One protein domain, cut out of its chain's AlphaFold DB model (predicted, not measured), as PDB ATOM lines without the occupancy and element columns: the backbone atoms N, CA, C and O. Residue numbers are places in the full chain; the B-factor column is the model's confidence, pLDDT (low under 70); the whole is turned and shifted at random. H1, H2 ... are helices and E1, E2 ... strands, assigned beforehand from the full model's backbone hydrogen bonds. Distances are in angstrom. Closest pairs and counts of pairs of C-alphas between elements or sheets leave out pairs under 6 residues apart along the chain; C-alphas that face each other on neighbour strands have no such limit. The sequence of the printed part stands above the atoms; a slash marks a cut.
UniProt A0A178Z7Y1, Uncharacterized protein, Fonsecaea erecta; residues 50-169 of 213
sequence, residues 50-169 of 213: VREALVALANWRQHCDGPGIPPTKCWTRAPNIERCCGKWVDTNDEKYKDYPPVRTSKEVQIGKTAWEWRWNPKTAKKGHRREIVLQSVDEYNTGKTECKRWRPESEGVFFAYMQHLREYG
ATOM      1  N   VAL A  50     118.319  90.642 128.084       97.19
ATOM      2  CA  VAL A  50     119.492  90.524 127.217       97.19
ATOM      3  C   VAL A  50     119.351  89.348 126.258       97.19
ATOM      4  O   VAL A  50     119.439  89.550 125.050       97.19
ATOM      5  N   ARG A  51     119.082  88.137 126.756       97.44
ATOM      6  CA  ARG A  51     118.967  86.951 125.895       97.44
ATOM      7  C   ARG A  51     117.778  87.031 124.944       97.44
ATOM      8  O   ARG A  51     117.915  86.658 123.785       97.44
ATOM      9  N   GLU A  52     116.655  87.602 125.373       97.81
ATOM     10  CA  GLU A  52     115.514  87.894 124.490       97.81
ATOM     11  C   GLU A  52     115.905  88.856 123.358       97.81
ATOM     12  O   GLU A  52     115.528  88.653 122.203       97.81
ATOM     13  N   ALA A  53     116.709  89.883 123.652       97.06
ATOM     14  CA  ALA A  53     117.219  90.807 122.639       97.06
ATOM     15  C   ALA A  53     118.210  90.134 121.675       97.06
ATOM     16  O   ALA A  53     118.177  90.421 120.478       97.06
ATOM     17  N   LEU A  54     119.062  89.231 122.170       96.75
ATOM     18  CA  LEU A  54     120.007  88.469 121.348       96.75
ATOM     19  C   LEU A  54     119.299  87.474 120.428       96.75
ATOM     20  O   LEU A  54     119.620  87.408 119.244       96.75
ATOM     21  N   VAL A  55     118.295  86.757 120.933       97.25
ATOM     22  CA  VAL A  55     117.458  85.874 120.111       97.25
ATOM     23  C   VAL A  55     116.667  86.678 119.083       97.25
ATOM     24  O   VAL A  55     116.611  86.291 117.918       97.25
ATOM     25  N   ALA A  56     116.124  87.838 119.464       96.69
ATOM     26  CA  ALA A  56     115.461  88.719 118.510       96.69
ATOM     27  C   ALA A  56     116.411  89.189 117.397       96.69
ATOM     28  O   ALA A  56     116.014  89.283 116.234       96.69
ATOM     29  N   LEU A  57     117.679  89.450 117.725       94.44
ATOM     30  CA  LEU A  57     118.702  89.768 116.733       94.44
ATOM     31  C   LEU A  57     119.052  88.566 115.848       94.44
ATOM     32  O   LEU A  57     119.234  88.756 114.648       94.44
ATOM     33  N   ALA A  58     119.121  87.352 116.394       93.25
ATOM     34  CA  ALA A  58     119.345  86.138 115.609       93.25
ATOM     35  C   ALA A  58     118.226  85.936 114.575       93.25
ATOM     36  O   ALA A  58     118.497  85.804 113.383       93.25
ATOM     37  N   ASN A  59     116.972  86.054 115.019       93.81
ATOM     38  CA  ASN A  59     115.788  85.984 114.166       93.81
ATOM     39  C   ASN A  59     115.798  87.076 113.076       93.81
ATOM     40  O   ASN A  59     115.584  86.805 111.894       93.81
ATOM     41  N   TRP A  60     116.151  88.314 113.445       90.62
ATOM     42  CA  TRP A  60     116.341  89.404 112.485       90.62
ATOM     43  C   TRP A  60     117.411  89.090 111.433       90.62
ATOM     44  O   TRP A  60     117.188  89.331 110.248       90.62
ATOM     45  N   ARG A  61     118.575  88.571 111.849       87.81
ATOM     46  CA  ARG A  61     119.685  88.226 110.944       87.81
ATOM     47  C   ARG A  61     119.282  87.130 109.969       87.81
ATOM     48  O   ARG A  61     119.457  87.326 108.774       87.81
ATOM     49  N   GLN A  62     118.636  86.072 110.455       87.00
ATOM     50  CA  GLN A  62     118.111  85.006 109.605       87.00
ATOM     51  C   GLN A  62     117.149  85.539 108.537       87.00
ATOM     52  O   GLN A  62     117.262  85.182 107.368       87.00
ATOM     53  N   HIS A  63     116.226  86.429 108.914       85.88
ATOM     54  CA  HIS A  63     115.336  87.071 107.945       85.88
ATOM     55  C   HIS A  63     116.103  87.919 106.923       85.88
ATOM     56  O   HIS A  63     115.780  87.925 105.736       85.88
ATOM     57  N   CYS A  64     117.116  88.641 107.392       81.88
ATOM     58  CA  CYS A  64     117.928  89.544 106.589       81.88
ATOM     59  C   CYS A  64     118.896  88.855 105.627       81.88
ATOM     60  O   CYS A  64     119.245  89.458 104.613       81.88
ATOM     61  N   ASP A  65     119.294  87.618 105.915       74.25
ATOM     62  CA  ASP A  65     120.111  86.790 105.024       74.25
ATOM     63  C   ASP A  65     119.283  86.163 103.883       74.25
ATOM     64  O   ASP A  65     119.833  85.537 102.975       74.25
ATOM     65  N   GLY A  66     117.960  86.369 103.878       68.44
ATOM     66  CA  GLY A  66     117.073  85.951 102.799       68.44
ATOM     67  C   GLY A  66     117.304  86.708 101.476       68.44
ATOM     68  O   GLY A  66     117.725  87.872 101.463       68.44
ATOM     69  N   PRO A  67     116.993  86.086 100.324       66.88
ATOM     70  CA  PRO A  67     117.178  86.709  99.019       66.88
ATOM     71  C   PRO A  67     116.314  87.971  98.867       66.88
ATOM     72  O   PRO A  67     115.119  87.975  99.158       66.88
ATOM     73  N   GLY A  68     116.916  89.045  98.346       68.50
ATOM     74  CA  GLY A  68     116.197  90.258  97.937       68.50
ATOM     75  C   GLY A  68     116.127  91.391  98.967       68.50
ATOM     76  O   GLY A  68     115.543  92.431  98.655       68.50
ATOM     77  N   ILE A  69     116.740  91.260 100.151       67.81
ATOM     78  CA  ILE A  69     116.806  92.356 101.132       67.81
ATOM     79  C   ILE A  69     118.180  93.048 101.075       67.81
ATOM     80  O   ILE A  69     119.202  92.427 101.360       67.81
ATOM     81  N   PRO A  70     118.254  94.352 100.736       66.75
ATOM     82  CA  PRO A  70     119.516  95.079 100.766       66.75
ATOM     83  C   PRO A  70     120.077  95.158 102.197       66.75
ATOM     84  O   PRO A  70     119.349  95.603 103.096       66.75
ATOM     85  N   PRO A  71     121.373  94.864 102.421       64.69
ATOM     86  CA  PRO A  71     121.978  94.898 103.753       64.69
ATOM     87  C   PRO A  71     121.760  96.228 104.496       64.69
ATOM     88  O   PRO A  71     121.526  96.251 105.700       64.69
ATOM     89  N   THR A  72     121.766  97.370 103.804       63.41
ATOM     90  CA  THR A  72     121.557  98.711 104.407       63.41
ATOM     91  C   THR A  72     120.218  98.852 105.122       63.41
ATOM     92  O   THR A  72     120.142  99.448 106.200       63.41
ATOM     93  N   LYS A  73     119.160  98.265 104.563       63.66
ATOM     94  CA  LYS A  73     117.819  98.287 105.162       63.66
ATOM     95  C   LYS A  73     117.713  97.343 106.358       63.66
ATOM     96  O   LYS A  73     116.918  97.600 107.260       63.66
ATOM     97  N   CYS A  74     118.545  96.309 106.388       70.88
ATOM     98  CA  CYS A  74     118.596  95.337 107.466       70.88
ATOM     99  C   CYS A  74     119.258  95.879 108.738       70.88
ATOM    100  O   CYS A  74     118.742  95.727 109.834       70.88
ATOM    101  N   TRP A  75     120.377  96.586 108.666       69.62
ATOM    102  CA  TRP A  75     121.092  96.888 109.918       69.62
ATOM    103  C   TRP A  75     120.577  98.120 110.673       69.62
ATOM    104  O   TRP A  75     120.741  98.212 111.886       69.62
ATOM    105  N   THR A  76     119.868  99.033 110.007       69.69
ATOM    106  CA  THR A  76     119.310 100.246 110.648       69.69
ATOM    107  C   THR A  76     118.157  99.960 111.619       69.69
ATOM    108  O   THR A  76     117.883 100.758 112.525       69.69
ATOM    109  N   ARG A  77     117.478  98.821 111.448       73.94
ATOM    110  CA  ARG A  77     116.280  98.426 112.207       73.94
ATOM    111  C   ARG A  77     116.483  97.185 113.074       73.94
ATOM    112  O   ARG A  77     115.515  96.716 113.666       73.94
ATOM    113  N   ALA A  78     117.713  96.685 113.157       86.75
ATOM    114  CA  ALA A  78     118.018  95.493 113.926       86.75
ATOM    115  C   ALA A  78     117.678  95.700 115.418       86.75
ATOM    116  O   ALA A  78     118.039  96.741 115.989       86.75
ATOM    117  N   PRO A  79     116.995  94.738 116.062       92.00
ATOM    118  CA  PRO A  79     116.912  94.706 117.515       92.00
ATOM    119  C   PRO A  79     118.319  94.493 118.094       92.00
ATOM    120  O   PRO A  79     119.158  93.830 117.496       92.00
ATOM    121  N   ASN A  80     118.601  95.098 119.242       92.00
ATOM    122  CA  ASN A  80     119.847  94.899 119.986       92.00
ATOM    123  C   ASN A  80     119.599  95.180 121.475       92.00
ATOM    124  O   ASN A  80     118.507  95.642 121.837       92.00
ATOM    125  N   ILE A  81     120.587  94.912 122.335       94.00
ATOM    126  CA  ILE A  81     120.421  95.060 123.788       94.00
ATOM    127  C   ILE A  81     120.078  96.507 124.142       94.00
ATOM    128  O   ILE A  81     119.117  96.749 124.864       94.00
ATOM    129  N   GLU A  82     120.800  97.486 123.600       91.88
ATOM    130  CA  GLU A  82     120.533  98.904 123.879       91.88
ATOM    131  C   GLU A  82     119.103  99.305 123.476       91.88
ATOM    132  O   GLU A  82     118.396 100.016 124.184       91.88
ATOM    133  N   ARG A  83     118.616  98.823 122.340       91.75
ATOM    134  CA  ARG A  83     117.315  99.207 121.809       91.75
ATOM    135  C   ARG A  83     116.178  98.523 122.557       91.75
ATOM    136  O   ARG A  83     115.185  99.195 122.837       91.75
ATOM    137  N   CYS A  84     116.302  97.239 122.874       95.88
ATOM    138  CA  CYS A  84     115.217  96.460 123.472       95.88
ATOM    139  C   CYS A  84     115.264  96.402 125.002       95.88
ATOM    140  O   CYS A  84     114.220  96.240 125.627       95.88
ATOM    141  N   CYS A  85     116.438  96.612 125.597       96.88
ATOM    142  CA  CYS A  85     116.668  96.574 127.042       96.88
ATOM    143  C   CYS A  85     117.273  97.866 127.594       96.88
ATOM    144  O   CYS A  85     117.404  98.002 128.805       96.88
ATOM    145  N   GLY A  86     117.659  98.825 126.749       95.19
ATOM    146  CA  GLY A  86     118.205 100.100 127.204       95.19
ATOM    147  C   GLY A  86     117.136 101.021 127.778       95.19
ATOM    148  O   GLY A  86     116.059 101.211 127.197       95.19
ATOM    149  N   LYS A  87     117.451 101.640 128.918       95.56
ATOM    150  CA  LYS A  87     116.605 102.661 129.539       95.56
ATOM    151  C   LYS A  87     117.429 103.821 130.075       95.56
ATOM    152  O   LYS A  87     118.355 103.637 130.858       95.56
ATOM    153  N   TRP A  88     117.039 105.035 129.697       95.12
ATOM    154  CA  TRP A  88     117.601 106.257 130.264       95.12
ATOM    155  C   TRP A  88     116.968 106.567 131.615       95.12
ATOM    156  O   TRP A  88     115.791 106.930 131.681       95.12
ATOM    157  N   VAL A  89     117.767 106.501 132.670       96.06
ATOM    158  CA  VAL A  89     117.356 106.761 134.056       96.06
ATOM    159  C   VAL A  89     118.205 107.875 134.654       96.06
ATOM    160  O   VAL A  89     119.280 108.195 134.131       96.06
ATOM    161  N   ASP A  90     117.718 108.486 135.726       95.69
ATOM    162  CA  ASP A  90     118.534 109.412 136.505       95.69
ATOM    163  C   ASP A  90     119.650 108.639 137.212       95.69
ATOM    164  O   ASP A  90     119.469 107.499 137.644       95.69
ATOM    165  N   THR A  91     120.833 109.243 137.312       91.00
ATOM    166  CA  THR A  91     122.014 108.567 137.878       91.00
ATOM    167  C   THR A  91     121.780 108.100 139.322       91.00
ATOM    168  O   THR A  91     122.321 107.069 139.710       91.00
ATOM    169  N   ASN A  92     120.928 108.811 140.068       92.12
ATOM    170  CA  ASN A  92     120.596 108.537 141.469       92.12
ATOM    171  C   ASN A  92     119.224 107.856 141.644       92.12
ATOM    172  O   ASN A  92     118.663 107.902 142.735       92.12
ATOM    173  N   ASP A  93     118.641 107.286 140.585       95.69
ATOM    174  CA  ASP A  93     117.377 106.551 140.693       95.69
ATOM    175  C   ASP A  93     117.580 105.273 141.527       95.69
ATOM    176  O   ASP A  93     118.234 104.321 141.088       95.69
ATOM    177  N   GLU A  94     117.002 105.259 142.731       96.38
ATOM    178  CA  GLU A  94     117.131 104.172 143.708       96.38
ATOM    179  C   GLU A  94     116.632 102.831 143.154       96.38
ATOM    180  O   GLU A  94     117.196 101.784 143.476       96.38
ATOM    181  N   LYS A  95     115.629 102.844 142.261       95.81
ATOM    182  CA  LYS A  95     115.087 101.620 141.653       95.81
ATOM    183  C   LYS A  95     116.127 100.903 140.790       95.81
ATOM    184  O   LYS A  95     116.118  99.677 140.718       95.81
ATOM    185  N   TYR A  96     116.995 101.654 140.115       95.38
ATOM    186  CA  TYR A  96     117.946 101.113 139.140       95.38
ATOM    187  C   TYR A  96     119.402 101.278 139.566       95.38
ATOM    188  O   TYR A  96     120.296 101.107 138.736       95.38
ATOM    189  N   LYS A  97     119.678 101.614 140.830       92.94
ATOM    190  CA  LYS A  97     121.042 101.859 141.324       92.94
ATOM    191  C   LYS A  97     122.004 100.708 140.999       92.94
ATOM    192  O   LYS A  97     123.101 100.959 140.506       92.94
ATOM    193  N   ASP A  98     121.529  99.469 141.119       93.75
ATOM    194  CA  ASP A  98     122.319  98.250 140.910       93.75
ATOM    195  C   ASP A  98     122.353  97.790 139.443       93.75
ATOM    196  O   ASP A  98     123.028  96.820 139.098       93.75
ATOM    197  N   TYR A  99     121.642  98.481 138.544       94.88
ATOM    198  CA  TYR A  99     121.608  98.098 137.138       94.88
ATOM    199  C   TYR A  99     122.895  98.538 136.435       94.88
ATOM    200  O   TYR A  99     123.350  99.681 136.602       94.88
ATOM    201  N   PRO A 100     123.489  97.663 135.609       92.56
ATOM    202  CA  PRO A 100     124.699  97.981 134.879       92.56
ATOM    203  C   PRO A 100     124.396  99.024 133.797       92.56
ATOM    204  O   PRO A 100     123.335  98.989 133.165       92.56
ATOM    205  N   PRO A 101     125.319  99.964 133.545       92.50
ATOM    206  CA  PRO A 101     125.171 100.881 132.431       92.50
ATOM    207  C   PRO A 101     125.338 100.138 131.101       92.50
ATOM    208  O   PRO A 101     126.164  99.225 130.992       92.50
ATOM    209  N   VAL A 102     124.636 100.601 130.066       90.19
ATOM    210  CA  VAL A 102     125.016 100.321 128.676       90.19
ATOM    211  C   VAL A 102     126.437 100.838 128.469       90.19
ATOM    212  O   VAL A 102     126.789 101.924 128.944       90.19
ATOM    213  N   ARG A 103     127.274 100.061 127.780       85.44
ATOM    214  CA  ARG A 103     128.670 100.418 127.514       85.44
ATOM    215  C   ARG A 103     128.924 100.514 126.022       85.44
ATOM    216  O   ARG A 103     128.475  99.668 125.261       85.44
ATOM    217  N   THR A 104     129.698 101.513 125.621       79.56
ATOM    218  CA  THR A 104     130.168 101.666 124.244       79.56
ATOM    219  C   THR A 104     131.676 101.478 124.189       79.56
ATOM    220  O   THR A 104     132.415 101.946 125.063       79.56
ATOM    221  N   SER A 105     132.145 100.761 123.170       77.19
ATOM    222  CA  SER A 105     133.571 100.631 122.901       77.19
ATOM    223  C   SER A 105     134.099 101.934 122.321       77.19
ATOM    224  O   SER A 105     133.568 102.452 121.338       77.19
ATOM    225  N   LYS A 106     135.171 102.451 122.907       76.75
ATOM    226  CA  LYS A 106     135.917 103.592 122.392       76.75
ATOM    227  C   LYS A 106     137.378 103.201 122.282       76.75
ATOM    228  O   LYS A 106     137.956 102.728 123.259       76.75
ATOM    229  N   GLU A 107     137.965 103.420 121.118       78.50
ATOM    230  CA  GLU A 107     139.405 103.316 120.955       78.50
ATOM    231  C   GLU A 107     140.062 104.518 121.642       78.50
ATOM    232  O   GLU A 107     139.684 105.675 121.428       78.50
ATOM    233  N   VAL A 108     140.993 104.247 122.549       79.88
ATOM    234  CA  VAL A 108     141.678 105.255 123.352       79.88
ATOM    235  C   VAL A 108     143.173 105.079 123.165       79.88
ATOM    236  O   VAL A 108     143.705 103.986 123.341       79.88
ATOM    237  N   GLN A 109     143.855 106.167 122.821       86.12
ATOM    238  CA  GLN A 109     145.303 106.160 122.682       86.12
ATOM    239  C   GLN A 109     145.955 105.986 124.057       86.12
ATOM    240  O   GLN A 109     145.645 106.713 125.004       86.12
ATOM    241  N   ILE A 110     146.869 105.028 124.165       87.56
ATOM    242  CA  ILE A 110     147.681 104.790 125.355       87.56
ATOM    243  C   ILE A 110     149.133 105.059 124.989       87.56
ATOM    244  O   ILE A 110     149.789 104.285 124.299       87.56
ATOM    245  N   GLY A 111     149.647 106.195 125.449       86.81
ATOM    246  CA  GLY A 111     150.981 106.653 125.077       86.81
ATOM    247  C   GLY A 111     151.031 107.208 123.653       86.81
ATOM    248  O   GLY A 111     150.039 107.699 123.127       86.81
ATOM    249  N   LYS A 112     152.217 107.191 123.036       84.00
ATOM    250  CA  LYS A 112     152.443 107.864 121.743       84.00
ATOM    251  C   LYS A 112     152.024 107.028 120.533       84.00
ATOM    252  O   LYS A 112     151.649 107.596 119.515       84.00
ATOM    253  N   THR A 113     152.086 105.701 120.627       85.69
ATOM    254  CA  THR A 113     151.940 104.799 119.469       85.69
ATOM    255  C   THR A 113     151.002 103.617 119.699       85.69
ATOM    256  O   THR A 113     150.792 102.842 118.771       85.69
ATOM    257  N   ALA A 114     150.435 103.458 120.898       78.00
ATOM    258  CA  ALA A 114     149.530 102.356 121.197       78.00
ATOM    259  C   ALA A 114     148.093 102.846 121.386       78.00
ATOM    260  O   ALA A 114     147.850 103.986 121.783       78.00
ATOM    261  N   TRP A 115     147.149 101.958 121.098       78.31
ATOM    262  CA  TRP A 115     145.714 102.175 121.223       78.31
ATOM    263  C   TRP A 115     145.094 100.977 121.936       78.31
ATOM    264  O   TRP A 115     145.549  99.844 121.777       78.31
ATOM    265  N   GLU A 116     144.072 101.230 122.743       77.38
ATOM    266  CA  GLU A 116     143.317 100.210 123.462       77.38
ATOM    267  C   GLU A 116     141.822 100.484 123.326       77.38
ATOM    268  O   GLU A 116     141.357 101.619 123.449       77.38
ATOM    269  N   TRP A 117     141.048  99.420 123.132       77.44
ATOM    270  CA  TRP A 117     139.598  99.485 123.213       77.44
ATOM    271  C   TRP A 117     139.136  99.510 124.667       77.44
ATOM    272  O   TRP A 117     139.376  98.571 125.424       77.44
ATOM    273  N   ARG A 118     138.415 100.567 125.047       78.81
ATOM    274  CA  ARG A 118     137.814 100.722 126.375       78.81
ATOM    275  C   ARG A 118     136.296 100.712 126.304       78.81
ATOM    276  O   ARG A 118     135.711 101.325 125.417       78.81
ATOM    277  N   TRP A 119     135.663 100.061 127.274       82.25
ATOM    278  CA  TRP A 119     134.208 100.006 127.417       82.25
ATOM    279  C   TRP A 119     133.734 101.079 128.392       82.25
ATOM    280  O   TRP A 119     133.801 100.893 129.607       82.25
ATOM    281  N   ASN A 120     133.263 102.205 127.865       87.19
ATOM    282  CA  ASN A 120     132.838 103.333 128.687       87.19
ATOM    283  C   ASN A 120     131.327 103.287 128.932       87.19
ATOM    284  O   ASN A 120     130.577 102.983 128.002       87.19
ATOM    285  N   PRO A 121     130.856 103.609 130.148       90.12
ATOM    286  CA  PRO A 121     129.431 103.721 130.417       90.12
ATOM    287  C   PRO A 121     128.820 104.854 129.588       90.12
ATOM    288  O   PRO A 121     129.402 105.932 129.445       90.12
ATOM    289  N   LYS A 122     127.623 104.618 129.058       89.00
ATOM    290  CA  LYS A 122     126.897 105.599 128.264       89.00
ATOM    291  C   LYS A 122     126.140 106.562 129.176       89.00
ATOM    292  O   LYS A 122     125.172 106.204 129.848       89.00
ATOM    293  N   THR A 123     126.599 107.806 129.194       91.56
ATOM    294  CA  THR A 123     126.033 108.890 130.004       91.56
ATOM    295  C   THR A 123     125.515 110.011 129.115       91.56
ATOM    296  O   THR A 123     126.063 110.285 128.047       91.56
ATOM    297  N   ALA A 124     124.465 110.701 129.556       87.88
ATOM    298  CA  ALA A 124     123.963 111.879 128.860       87.88
ATOM    299  C   ALA A 124     125.003 113.012 128.903       87.88
ATOM    300  O   ALA A 124     125.820 113.079 129.820       87.88
ATOM    301  N   LYS A 125     124.932 113.961 127.957       81.69
ATOM    302  CA  LYS A 125     125.897 115.080 127.846       81.69
ATOM    303  C   LYS A 125     126.066 115.898 129.136       81.69
ATOM    304  O   LYS A 125     127.130 116.456 129.357       81.69
ATOM    305  N   LYS A 126     125.021 115.975 129.971       81.81
ATOM    306  CA  LYS A 126     125.023 116.700 131.254       81.81
ATOM    307  C   LYS A 126     125.333 115.814 132.475       81.81
ATOM    308  O   LYS A 126     125.254 116.294 133.592       81.81
ATOM    309  N   GLY A 127     125.612 114.519 132.299       80.12
ATOM    310  CA  GLY A 127     125.985 113.590 133.381       80.12
ATOM    311  C   GLY A 127     124.868 113.169 134.354       80.12
ATOM    312  O   GLY A 127     125.021 112.174 135.054       80.12
ATOM    313  N   HIS A 128     123.724 113.860 134.379       89.31
ATOM    314  CA  HIS A 128     122.618 113.550 135.305       89.31
ATOM    315  C   HIS A 128     121.823 112.286 134.962       89.31
ATOM    316  O   HIS A 128     121.058 111.801 135.790       89.31
ATOM    317  N   ARG A 129     121.987 111.766 133.742       94.50
ATOM    318  CA  ARG A 129     121.309 110.558 133.276       94.50
ATOM    319  C   ARG A 129     122.311 109.570 132.719       94.50
ATOM    320  O   ARG A 129     123.270 109.961 132.043       94.50
ATOM    321  N   ARG A 130     122.029 108.295 132.938       94.12
ATOM    322  CA  ARG A 130     122.765 107.166 132.374       94.12
ATOM    323  C   ARG A 130     121.804 106.231 131.666       94.12
ATOM    324  O   ARG A 130     120.629 106.152 132.025       94.12
ATOM    325  N   GLU A 131     122.303 105.542 130.656       94.69
ATOM    326  CA  GLU A 131     121.561 104.456 130.034       94.69
ATOM    327  C   GLU A 131     121.947 103.150 130.724       94.69
ATOM    328  O   GLU A 131     123.134 102.854 130.864       94.69
ATOM    329  N   ILE A 132     120.958 102.398 131.195       96.38
ATOM    330  CA  ILE A 132     121.131 101.098 131.852       96.38
ATOM    331  C   ILE A 132     120.633  99.959 130.970       96.38
ATOM    332  O   ILE A 132     119.793 100.182 130.100       96.38
ATOM    333  N   VAL A 133     121.125  98.748 131.229       96.62
ATOM    334  CA  VAL A 133     120.587  97.503 130.667       96.62
ATOM    335  C   VAL A 133     119.571  96.930 131.649       96.62
ATOM    336  O   VAL A 133     119.929  96.594 132.778       96.62
ATOM    337  N   LEU A 134     118.308  96.846 131.232       97.06
ATOM    338  CA  LEU A 134     117.253  96.148 131.965       97.06
ATOM    339  C   LEU A 134     117.566  94.647 132.016       97.06
ATOM    340  O   LEU A 134     118.073  94.094 131.041       97.06
ATOM    341  N   GLN A 135     117.302  93.999 133.152       94.94
ATOM    342  CA  GLN A 135     117.814  92.649 133.419       94.94
ATOM    343  C   GLN A 135     116.728  91.581 133.259       94.94
ATOM    344  O   GLN A 135     116.999  90.509 132.713       94.94
ATOM    345  N   SER A 136     115.495  91.873 133.687       94.50
ATOM    346  CA  SER A 136     114.396  90.899 133.672       94.50
ATOM    347  C   SER A 136     113.689  90.831 132.317       94.50
ATOM    348  O   SER A 136     113.551  91.837 131.622       94.50
ATOM    349  N   VAL A 137     113.185  89.648 131.956       95.00
ATOM    350  CA  VAL A 137     112.362  89.436 130.752       95.00
ATOM    351  C   VAL A 137     111.117  90.333 130.716       95.00
ATOM    352  O   VAL A 137     110.751  90.821 129.648       95.00
ATOM    353  N   ASP A 138     110.515  90.634 131.870       95.12
ATOM    354  CA  ASP A 138     109.322  91.493 131.964       95.12
ATOM    355  C   ASP A 138     109.616  92.962 131.634       95.12
ATOM    356  O   ASP A 138     108.717  93.742 131.318       95.12
ATOM    357  N   GLU A 139     110.888  93.353 131.691       95.00
ATOM    358  CA  GLU A 139     111.344  94.700 131.367       95.00
ATOM    359  C   GLU A 139     111.701  94.860 129.879       95.00
ATOM    360  O   GLU A 139     112.035  95.963 129.436       95.00
ATOM    361  N   TYR A 140     111.604  93.787 129.089       96.00
ATOM    362  CA  TYR A 140     111.841  93.819 127.652       96.00
ATOM    363  C   TYR A 140     110.875  94.775 126.942       96.00
ATOM    364  O   TYR A 140     109.651  94.704 127.090       96.00
ATOM    365  N   ASN A 141     111.417  95.674 126.119       94.12
ATOM    366  CA  ASN A 141     110.642  96.740 125.496       94.12
ATOM    367  C   ASN A 141     109.812  96.249 124.298       94.12
ATOM    368  O   ASN A 141     110.151  96.476 123.137       94.12
ATOM    369  N   THR A 142     108.661  95.646 124.584       91.81
ATOM    370  CA  THR A 142     107.657  95.250 123.581       91.81
ATOM    371  C   THR A 142     106.919  96.434 122.942       91.81
ATOM    372  O   THR A 142     106.166  96.248 121.986       91.81
ATOM    373  N   GLY A 143     107.136  97.662 123.427       91.06
ATOM    374  CA  GLY A 143     106.581  98.878 122.830       91.06
ATOM    375  C   GLY A 143     107.272  99.283 121.523       91.06
ATOM    376  O   GLY A 143     106.680  99.991 120.711       91.06
ATOM    377  N   LYS A 144     108.509  98.823 121.288       89.69
ATOM    378  CA  LYS A 144     109.232  99.053 120.030       89.69
ATOM    379  C   LYS A 144     108.898  97.964 119.016       89.69
ATOM    380  O   LYS A 144     109.035  96.779 119.312       89.69
ATOM    381  N   THR A 145     108.522  98.366 117.803       91.00
ATOM    382  CA  THR A 145     108.088  97.453 116.733       91.00
ATOM    383  C   THR A 145     109.120  96.374 116.428       91.00
ATOM    384  O   THR A 145     108.766  95.209 116.294       91.00
ATOM    385  N   GLU A 146     110.393  96.741 116.328       89.00
ATOM    386  CA  GLU A 146     111.488  95.811 116.063       89.00
ATOM    387  C   GLU A 146     111.735  94.840 117.223       89.00
ATOM    388  O   GLU A 146     111.965  93.662 116.996       89.00
ATOM    389  N   CYS A 147     111.604  95.276 118.471       94.00
ATOM    390  CA  CYS A 147     111.761  94.376 119.609       94.00
ATOM    391  C   CYS A 147     110.571  93.412 119.698       94.00
ATOM    392  O   CYS A 147     110.743  92.210 119.838       94.00
ATOM    393  N   LYS A 148     109.343  93.914 119.519       94.94
ATOM    394  CA  LYS A 148     108.131  93.086 119.547       94.94
ATOM    395  C   LYS A 148     108.086  92.054 118.424       94.94
ATOM    396  O   LYS A 148     107.757  90.906 118.684       94.94
ATOM    397  N   ARG A 149     108.359  92.474 117.186       93.62
ATOM    398  CA  ARG A 149     108.201  91.633 115.990       93.62
ATOM    399  C   ARG A 149     109.176  90.461 115.962       93.62
ATOM    400  O   ARG A 149     108.830  89.424 115.422       93.62
ATOM    401  N   TRP A 150     110.386  90.659 116.477       94.81
ATOM    402  CA  TRP A 150     111.460  89.673 116.359       94.81
ATOM    403  C   TRP A 150     111.683  88.869 117.633       94.81
ATOM    404  O   TRP A 150     112.452  87.912 117.608       94.81
ATOM    405  N   ARG A 151     110.995  89.223 118.726       94.31
ATOM    406  CA  ARG A 151     110.978  88.440 119.961       94.31
ATOM    407  C   ARG A 151     110.594  86.979 119.656       94.31
ATOM    408  O   ARG A 151     109.698  86.765 118.843       94.31
ATOM    409  N   PRO A 152     111.238  85.981 120.286       91.12
ATOM    410  CA  PRO A 152     110.856  84.581 120.115       91.12
ATOM    411  C   PRO A 152     109.392  84.347 120.500       91.12
ATOM    412  O   PRO A 152     108.929  84.792 121.548       91.12
ATOM    413  N   GLU A 153     108.674  83.616 119.650       89.19
ATOM    414  CA  GLU A 153     107.238  83.362 119.819       89.19
ATOM    415  C   GLU A 153     106.936  82.235 120.816       89.19
ATOM    416  O   GLU A 153     105.828  82.135 121.337       89.19
ATOM    417  N   SER A 154     107.920  81.376 121.088       93.25
ATOM    418  CA  SER A 154     107.791  80.241 122.001       93.25
ATOM    419  C   SER A 154     109.118  79.899 122.678       93.25
ATOM    420  O   SER A 154     110.192  80.270 122.199       93.25
ATOM    421  N   GLU A 155     109.048  79.133 123.773       94.12
ATOM    422  CA  GLU A 155     110.227  78.601 124.475       94.12
ATOM    423  C   GLU A 155     111.111  77.759 123.540       94.12
ATOM    424  O   GLU A 155     112.334  77.873 123.573       94.12
ATOM    425  N   GLY A 156     110.504  76.963 122.652       93.12
ATOM    426  CA  GLY A 156     111.238  76.147 121.682       93.12
ATOM    427  C   GLY A 156     112.045  76.990 120.693       93.12
ATOM    428  O   GLY A 156     113.211  76.694 120.440       93.12
ATOM    429  N   VAL A 157     111.455  78.081 120.191       92.75
ATOM    430  CA  VAL A 157     112.144  79.030 119.300       92.75
ATOM    431  C   VAL A 157     113.270  79.752 120.041       92.75
ATOM    432  O   VAL A 157     114.374  79.864 119.513       92.75
ATOM    433  N   PHE A 158     113.024  80.202 121.277       96.25
ATOM    434  CA  PHE A 158     114.063  80.811 122.111       96.25
ATOM    435  C   PHE A 158     115.250  79.865 122.310       96.25
ATOM    436  O   PHE A 158     116.392  80.251 122.071       96.25
ATOM    437  N   PHE A 159     114.981  78.616 122.695       94.75
ATOM    438  CA  PHE A 159     116.015  77.620 122.939       94.75
ATOM    439  C   PHE A 159     116.829  77.302 121.684       94.75
ATOM    440  O   PHE A 159     118.057  77.291 121.755       94.75
ATOM    441  N   ALA A 160     116.162  77.118 120.539       92.75
ATOM    442  CA  ALA A 160     116.827  76.865 119.266       92.75
ATOM    443  C   ALA A 160     117.811  77.995 118.917       92.75
ATOM    444  O   ALA A 160     118.995  77.746 118.712       92.75
ATOM    445  N   TYR A 161     117.374  79.257 118.952       95.56
ATOM    446  CA  TYR A 161     118.282  80.375 118.680       95.56
ATOM    447  C   TYR A 161     119.405  80.497 119.712       95.56
ATOM    448  O   TYR A 161     120.545  80.766 119.334       95.56
ATOM    449  N   MET A 162     119.119  80.283 121.000       95.75
ATOM    450  CA  MET A 162     120.137  80.337 122.055       95.75
ATOM    451  C   MET A 162     121.262  79.316 121.840       95.75
ATOM    452  O   MET A 162     122.429  79.649 122.050       95.75
ATOM    453  N   GLN A 163     120.939  78.101 121.389       93.31
ATOM    454  CA  GLN A 163     121.935  77.065 121.081       93.31
ATOM    455  C   GLN A 163     122.814  77.420 119.876       93.31
ATOM    456  O   GLN A 163     123.981  77.031 119.829       93.31
ATOM    457  N   HIS A 164     122.278  78.204 118.939       91.69
ATOM    458  CA  HIS A 164     122.909  78.504 117.657       91.69
ATOM    459  C   HIS A 164     123.326  79.979 117.501       91.69
ATOM    460  O   HIS A 164     123.663  80.405 116.401       91.69
ATOM    461  N   LEU A 165     123.396  80.783 118.577       91.75
ATOM    462  CA  LEU A 165     123.772  82.214 118.502       91.75
ATOM    463  C   LEU A 165     125.055  82.466 117.691       91.75
ATOM    464  O   LEU A 165     125.150  83.449 116.954       91.75
ATOM    465  N   ARG A 166     126.029  81.554 117.798       88.25
ATOM    466  CA  ARG A 166     127.321  81.613 117.097       88.25
ATOM    467  C   ARG A 166     127.199  81.548 115.579       88.25
ATOM    468  O   ARG A 166     128.023  82.150 114.899       88.25
ATOM    469  N   GLU A 167     126.198  80.849 115.062       86.25
ATOM    470  CA  GLU A 167     125.933  80.721 113.625       86.25
ATOM    471  C   GLU A 167     125.474  82.054 113.036       86.25
ATOM    472  O   GLU A 167     125.910  82.456 111.963       86.25
ATOM    473  N   TYR A 168     124.726  82.821 113.827       84.81
ATOM    474  CA  TYR A 168     124.375  84.209 113.538       84.81
ATOM    475  C   TYR A 168     125.484  85.189 113.956       84.81
ATOM    476  O   TYR A 168     125.256  86.395 113.959       84.81
ATOM    477  N   GLY A 169     126.645  84.670 114.386       85.00
ATOM    478  CA  GLY A 169     127.775  85.310 115.072       85.00
ATOM    479  C   GLY A 169     127.411  86.379 116.103       85.00
ATOM    480  O   GLY A 169     127.994  87.464 116.186       85.00
TER     481      GLY A 169
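This is residues 50 to 169 of the 213 residues of an uncharacterized protein of Fonsecaea erecta (UniProt A0A178Z7Y1). What is the main picture? A long hairpin, E2 and E3, reaches away as an arm from a helical body in which H2, H3, H4 and H5 gather round H1; the small strand pair E1 and E4 lies between arm and body. What is printed? There are 120 residues with five named helices and four named strands, in the order H1 H2 H3 E1 E2 E3 E4 H4 H5; the class is mixed, with two antiparallel sheets. Is it compact? It is loose, with a radius of gyration of the C-alphas of 16.9 A and spans of 45 by 42 by 26 A.

How do the strands pair? E2, residues 103 to 110, and E3, residues 114 to 121, form an antiparallel hairpin, with N 106 and O 118 2.8 A apart; E2 bends by 51 degrees at residue 107. E1, residues 86 to 90, and E4, residues 129 to 133, are antiparallel, with N 89 and O 130 3.0 A apart. What touches the hub? The hub H1, residues 50 to 64, is about perpendicular to H4, residues 145 to 150, at 82 degrees, and to H5, residues 155 to 163, at 83 degrees; it touches both, the closest C-alphas being Ala 56 and Trp 150, 4.6 A, and Val 55 and Tyr 161, 5.7 A. Its residues 50 to 54 alone touch H3, residues 81 to 85, closest at C-alphas 53 and 81, 5.4 A; its residues 61 to 64 alone only just touch H2, residues 71 to 75, with 3 pairs of C-alphas within 8 A, the closest 64 and 74, 5.9 A. Are the helices' backbones in range? In H1, H2, H3, H4 and H5 every O i to N i+4 pair is within hydrogen-bond range.

Where does H1 begin? Its C-alpha 50 is at (119.492, 90.524, 127.217), and H1 is 20.7 A long. How long are the hairpin's strands? E2 measures 19.6 A and E3 22.2 A, from C-alpha 114 at (149.530, 102.356, 121.197).

How large is it? The two C-alphas farthest apart, those of Lys 112 and Ser 154, are 52.5 A apart, and the printed part has no cut. Which links are long? E1 to E2 and E4 to H4. Where is confidence low? Residues 66 to 73 and 75 to 76 of the model have pLDDT under 70, and residues 66 to 72 stand free.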